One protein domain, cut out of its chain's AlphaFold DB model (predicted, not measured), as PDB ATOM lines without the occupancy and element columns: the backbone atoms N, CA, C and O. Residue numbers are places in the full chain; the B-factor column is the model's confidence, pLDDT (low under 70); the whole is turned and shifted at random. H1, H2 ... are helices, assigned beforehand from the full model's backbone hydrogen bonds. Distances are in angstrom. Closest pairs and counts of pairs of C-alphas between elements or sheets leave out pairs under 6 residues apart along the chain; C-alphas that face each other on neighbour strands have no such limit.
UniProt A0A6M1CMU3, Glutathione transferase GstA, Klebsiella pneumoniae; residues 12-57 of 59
ATOM      1  N   ALA A  12     289.349 243.383 259.281       98.12
ATOM      2  CA  ALA A  12     289.680 242.881 257.949       98.12
ATOM      3  C   ALA A  12     289.053 241.500 257.694       98.12
ATOM      4  O   ALA A  12     288.543 241.241 256.606       98.12
ATOM      5  N   ASP A  13     289.067 240.632 258.708       98.38
ATOM      6  CA  ASP A  13     288.505 239.283 258.642       98.38
ATOM      7  C   ASP A  13     286.974 239.324 258.514       98.38
ATOM      8  O   ASP A  13     286.398 238.625 257.680       98.38
ATOM      9  N   ALA A  14     286.324 240.191 259.302       98.06
ATOM     10  CA  ALA A  14     284.883 240.430 259.212       98.06
ATOM     11  C   ALA A  14     284.487 240.965 257.827       98.06
ATOM     12  O   ALA A  14     283.566 240.451 257.200       98.06
ATOM     13  N   TYR A  15     285.228 241.952 257.320       98.31
ATOM     14  CA  TYR A  15     284.950 242.572 256.027       98.31
ATOM     15  C   TYR A  15     285.081 241.572 254.872       98.31
ATOM     16  O   TYR A  15     284.207 241.505 254.008       98.31
ATOM     17  N   LEU A  16     286.143 240.755 254.875       98.00
ATOM     18  CA  LEU A  16     286.315 239.705 253.873       98.00
ATOM     19  C   LEU A  16     285.168 238.690 253.928       98.00
ATOM     20  O   LEU A  16     284.648 238.313 252.880       98.00
ATOM     21  N   PHE A  17     284.763 238.271 255.131       98.25
ATOM     22  CA  PHE A  17     283.659 237.329 255.310       98.25
ATOM     23  C   PHE A  17     282.354 237.847 254.698       98.25
ATOM     24  O   PHE A  17     281.743 237.144 253.893       98.25
ATOM     25  N   THR A  18     281.980 239.093 254.992       97.62
ATOM     26  CA  THR A  18     280.768 239.717 254.445       97.62
ATOM     27  C   THR A  18     280.821 239.838 252.921       97.62
ATOM     28  O   THR A  18     279.895 239.405 252.239       97.62
ATOM     29  N   VAL A  19     281.916 240.370 252.364       97.62
ATOM     30  CA  VAL A  19     282.048 240.567 250.909       97.62
ATOM     31  C   VAL A  19     282.033 239.233 250.162       97.62
ATOM     32  O   VAL A  19     281.363 239.101 249.137       97.62
ATOM     33  N   CYS A  20     282.732 238.216 250.675       97.56
ATOM     34  CA  CYS A  20     282.702 236.881 250.082       97.56
ATOM     35  C   CYS A  20     281.337 236.198 250.233       97.56
ATOM     36  O   CYS A  20     280.973 235.406 249.364       97.56
ATOM     37  N   GLY A  21     280.563 236.531 251.270       95.50
ATOM     38  CA  GLY A  21     279.180 236.079 251.433       95.50
ATOM     39  C   GLY A  21     278.264 236.486 250.273       95.50
ATOM     40  O   GLY A  21     277.308 235.780 249.970       95.50
ATOM     41  N   TRP A  22     278.583 237.562 249.545       96.81
ATOM     42  CA  TRP A  22     277.820 237.984 248.364       96.81
ATOM     43  C   TRP A  22     278.156 237.195 247.092       96.81
ATOM     44  O   TRP A  22     277.380 237.221 246.134       96.81
ATOM     45  N   ALA A  23     279.285 236.480 247.054       96.88
ATOM     46  CA  ALA A  23     279.755 235.794 245.848       96.88
ATOM     47  C   ALA A  23     278.726 234.802 245.256       96.88
ATOM     48  O   ALA A  23     278.490 234.877 244.045       96.88
ATOM     49  N   PRO A  24     278.035 233.953 246.051       91.94
ATOM     50  CA  PRO A  24     276.994 233.065 245.530       91.94
ATOM     51  C   PRO A  24     275.823 233.822 244.887       91.94
ATOM     52  O   PRO A  24     275.354 233.439 243.816       91.94
ATOM     53  N   HIS A  25     275.394 234.941 245.484       94.00
ATOM     54  CA  HIS A  25     274.309 235.782 244.957       94.00
ATOM     55  C   HIS A  25     274.691 236.470 243.638       94.00
ATOM     56  O   HIS A  25     273.842 236.689 242.775       94.00
ATOM     57  N   LEU A  26     275.982 236.761 243.462       97.38
ATOM     58  CA  LEU A  26     276.550 237.357 242.253       97.38
ATOM     59  C   LEU A  26     277.003 236.318 241.215       97.38
ATOM     60  O   LEU A  26     277.555 236.695 240.182       97.38
ATOM     61  N   LYS A  27     276.765 235.020 241.458       96.69
ATOM     62  CA  LYS A  27     277.199 233.905 240.594       96.69
ATOM     63  C   LYS A  27     278.718 233.858 240.378       96.69
ATOM     64  O   LYS A  27     279.193 233.421 239.330       96.69
ATOM     65  N   ILE A  28     279.485 234.295 241.374       97.31
ATOM     66  CA  ILE A  28     280.947 234.223 241.387       97.31
ATOM     67  C   ILE A  28     281.347 232.940 242.116       97.31
ATOM     68  O   ILE A  28     281.057 232.773 243.300       97.31
ATOM     69  N   SER A  29     282.020 232.025 241.412       96.25
ATOM     70  CA  SER A  29     282.502 230.781 242.017       96.25
ATOM     71  C   SER A  29     283.754 231.019 242.858       96.25
ATOM     72  O   SER A  29     284.719 231.635 242.399       96.25
ATOM     73  N   LEU A  30     283.748 230.474 244.077       96.81
ATOM     74  CA  LEU A  30     284.921 230.415 244.950       96.81
ATOM     75  C   LEU A  30     285.630 229.050 244.907       96.81
ATOM     76  O   LEU A  30     286.607 228.859 245.635       96.81
ATOM     77  N   GLU A  31     285.192 228.115 244.051       96.81
ATOM     78  CA  GLU A  31     285.816 226.787 243.908       96.81
ATOM     79  C   GLU A  31     287.335 226.826 243.684       96.81
ATOM     80  O   GLU A  31     288.036 226.066 244.355       96.81
ATOM     81  N   PRO A  32     287.889 227.726 242.844       97.75
ATOM     82  CA  PRO A  32     289.335 227.790 242.628       97.75
ATOM     83  C   PRO A  32     290.144 228.197 243.870       97.75
ATOM     84  O   PRO A  32     291.372 228.129 243.847       97.75
ATOM     85  N   TYR A  33     289.485 228.634 244.951       97.31
ATOM     86  CA  TYR A  33     290.115 229.197 246.146       97.31
ATOM     87  C   TYR A  33     289.820 228.357 247.407       97.31
ATOM     88  O   TYR A  33     289.151 228.825 248.332       97.31
ATOM     89  N   PRO A  34     290.342 227.121 247.514       96.75
ATOM     90  CA  PRO A  34     290.030 226.215 248.626       96.75
ATOM     91  C   PRO A  34     290.487 226.751 249.992       96.75
ATOM     92  O   PRO A  34     289.794 226.583 250.994       96.75
ATOM     93  N   HIS A  35     291.622 227.457 250.049       96.62
ATOM     94  CA  HIS A  35     292.086 228.093 251.286       96.62
ATOM     95  C   HIS A  35     291.164 229.225 251.748       96.62
ATOM     96  O   HIS A  35     290.958 229.383 252.950       96.62
ATOM     97  N   LEU A  36     290.585 229.980 250.807       96.81
ATOM     98  CA  LEU A  36     289.602 231.012 251.120       96.81
ATOM     99  C   LEU A  36     288.325 230.377 251.671       96.81
ATOM    100  O   LEU A  36     287.838 230.817 252.702       96.81
ATOM    101  N   GLN A  37     287.820 229.312 251.047       97.38
ATOM    102  CA  GLN A  37     286.628 228.613 251.537       97.38
ATOM    103  C   GLN A  37     286.828 228.045 252.949       97.38
ATOM    104  O   GLN A  37     285.987 228.259 253.820       97.38
ATOM    105  N   ALA A  38     287.966 227.395 253.212       97.06
ATOM    106  CA  ALA A  38     288.301 226.900 254.547       97.06
ATOM    107  C   ALA A  38     288.406 228.039 255.575       97.06
ATOM    108  O   ALA A  38     287.965 227.909 256.719       97.06
ATOM    109  N   TYR A  39     288.966 229.177 255.164       97.62
ATOM    110  CA  TYR A  39     289.049 230.369 255.996       97.62
ATOM    111  C   TYR A  39     287.658 230.954 256.301       97.62
ATOM    112  O   TYR A  39     287.350 231.195 257.466       97.62
ATOM    113  N   LEU A  40     286.787 231.110 255.299       97.56
ATOM    114  CA  LEU A  40     285.413 231.590 255.478       97.56
ATOM    115  C   LEU A  40     284.607 230.652 256.382       97.56
ATOM    116  O   LEU A  40     283.928 231.126 257.288       97.56
ATOM    117  N   ALA A  41     284.751 229.334 256.212       97.00
ATOM    118  CA  ALA A  41     284.128 228.345 257.087       97.00
ATOM    119  C   ALA A  41     284.593 228.507 258.542       97.00
ATOM    120  O   ALA A  41     283.776 228.489 259.460       97.00
ATOM    121  N   LYS A  42     285.890 228.735 258.778       97.06
ATOM    122  CA  LYS A  42     286.405 229.030 260.122       97.06
ATOM    123  C   LYS A  42     285.786 230.305 260.707       97.06
ATOM    124  O   LYS A  42     285.459 230.315 261.893       97.06
ATOM    125  N   ILE A  43     285.665 231.378 259.920       97.88
ATOM    126  CA  ILE A  43     285.075 232.640 260.395       97.88
ATOM    127  C   ILE A  43     283.583 232.473 260.694       97.88
ATOM    128  O   ILE A  43     283.144 232.950 261.738       97.88
ATOM    129  N   ALA A  44     282.848 231.725 259.865       97.19
ATOM    130  CA  ALA A  44     281.434 231.425 260.080       97.19
ATOM    131  C   ALA A  44     281.180 230.783 261.454       97.19
ATOM    132  O   ALA A  44     280.239 231.167 262.131       97.19
ATOM    133  N   HIS A  45     282.045 229.876 261.919       96.94
ATOM    134  CA  HIS A  45     281.876 229.183 263.208       96.94
ATOM    135  C   HIS A  45     282.198 230.039 264.451       96.94
ATOM    136  O   HIS A  45     282.182 229.528 265.572       96.94
ATOM    137  N   ARG A  46     282.546 231.323 264.307       97.38
ATOM    138  CA  ARG A  46     282.815 232.189 265.465       97.38
ATOM    139  C   ARG A  46     281.491 232.589 266.139       97.38
ATOM    140  O   ARG A  46     280.602 233.041 265.425       97.38
ATOM    141  N   PRO A  47     281.384 232.556 267.485       97.69
ATOM    142  CA  PRO A  47     280.137 232.875 268.192       97.69
ATOM    143  C   PRO A  47     279.528 234.219 267.780       97.69
ATOM    144  O   PRO A  47     278.415 234.262 267.291       97.69
ATOM    145  N   HIS A  48     280.312 235.300 267.813       97.31
ATOM    146  CA  HIS A  48     279.808 236.630 267.449       97.31
ATOM    147  C   HIS A  48     279.547 236.838 265.953       97.31
ATOM    148  O   HIS A  48     278.936 237.832 265.578       97.31
ATOM    149  N   VAL A  49     280.033 235.939 265.091       97.75
ATOM    150  CA  VAL A  49     279.633 235.933 263.678       97.75
ATOM    151  C   VAL A  49     278.259 235.280 263.551       97.75
ATOM    152  O   VAL A  49     277.414 235.831 262.860       97.75
ATOM    153  N   GLN A  50     278.008 234.177 264.263       98.25
ATOM    154  CA  GLN A  50     276.676 233.567 264.342       98.25
ATOM    155  C   GLN A  50     275.654 234.530 264.964       98.25
ATOM    156  O   GLN A  50     274.625 234.761 264.342       98.25
ATOM    157  N   ASP A  51     275.983 235.187 266.086       98.25
ATOM    158  CA  ASP A  51     275.115 236.197 266.721       98.25
ATOM    159  C   ASP A  51     274.698 237.293 265.718       98.25
ATOM    160  O   ASP A  51     273.541 237.710 265.670       98.25
ATOM    161  N   ALA A  52     275.643 237.766 264.894       98.06
ATOM    162  CA  ALA A  52     275.374 238.774 263.871       98.06
ATOM    163  C   ALA A  52     274.518 238.220 262.723       98.06
ATOM    164  O   ALA A  52     273.587 238.886 262.283       98.06
ATOM    165  N   MET A  53     274.801 237.000 262.254       97.31
ATOM    166  CA  MET A  53     274.020 236.357 261.194       97.31
ATOM    167  C   MET A  53     272.570 236.094 261.627       97.31
ATOM    168  O   MET A  53     271.668 236.331 260.829       97.31
ATOM    169  N   GLU A  54     272.336 235.676 262.876       98.06
ATOM    170  CA  GLU A  54     270.989 235.537 263.455       98.06
ATOM    171  C   GLU A  54     270.287 236.901 263.556       98.06
ATOM    172  O   GLU A  54     269.143 237.051 263.125       98.06
ATOM    173  N   ALA A  55     270.977 237.925 264.072       98.31
ATOM    174  CA  ALA A  55     270.421 239.275 264.207       98.31
ATOM    175  C   ALA A  55     270.065 239.922 262.854       98.31
ATOM    176  O   ALA A  55     269.117 240.704 262.775       98.31
ATOM    177  N   GLU A  56     270.810 239.596 261.797       96.62
ATOM    178  CA  GLU A  56     270.561 240.052 260.426       96.62
ATOM    179  C   GLU A  56     269.584 239.148 259.645       96.62
ATOM    180  O   GLU A  56     269.213 239.484 258.520       96.62
ATOM    181  N   GLY A  57     269.130 238.025 260.222       96.38
ATOM    182  CA  GLY A  57     268.201 237.083 259.584       96.38
ATOM    183  C   GLY A  57     268.806 236.296 258.415       96.38
ATOM    184  O   GLY A  57     268.100 235.948 257.467       96.38
TER     185      GLY A  57
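What this domain is: This is residues 12 to 57 of the 59 residues of the protein "Glutathione transferase GstA" of Klebsiella pneumoniae (UniProt A0A6M1CMU3). Two helices, H2 and H3, make an L with a tight turn at its corner, and a third, H1, crosses H2 nearly at a right angle. A long loop, residues 22 to 33, leads from H1 to H2, and its residues 22 to 27 stick out. The printed part has 46 residues, with H1, H2 and H3 in that order and no named strand: all helix. It is only just compact, close to loose, with a radius of gyration of the C-alphas of 10.9 A and spans of 29 by 20 by 16 A.

Where its parts are: Find C-alpha 12 at (289.680, 242.881, 257.949); from there H1 runs to residue 21, 14.1 A. H2, residues 34 to 44, covers 15.2 A. H3, residues 47 to 55, ends at C-alpha 55, (270.421, 239.275, 264.207).

How they stand to each other: H1 and H2 touch, about perpendicular at 75 degrees; their closest C-alphas, of Phe 17 and Leu 40, are 6.0 A apart. H2 and H3 are close but not clearly touching, also at 75 degrees; their closest C-alphas, of Ala 44 and Gln 50, are 6.7 A apart. H1 and H3 are only just apart, closest 8.2 A. In H1, H2 and H3 every O i to N i+4 pair is within hydrogen-bond range.

The domain as a whole: The C-alphas of Pro 32 and Ala 55 are the two farthest apart, 30.9 A. The printed part has no cut, and no printed residue is under 70 in pLDDT.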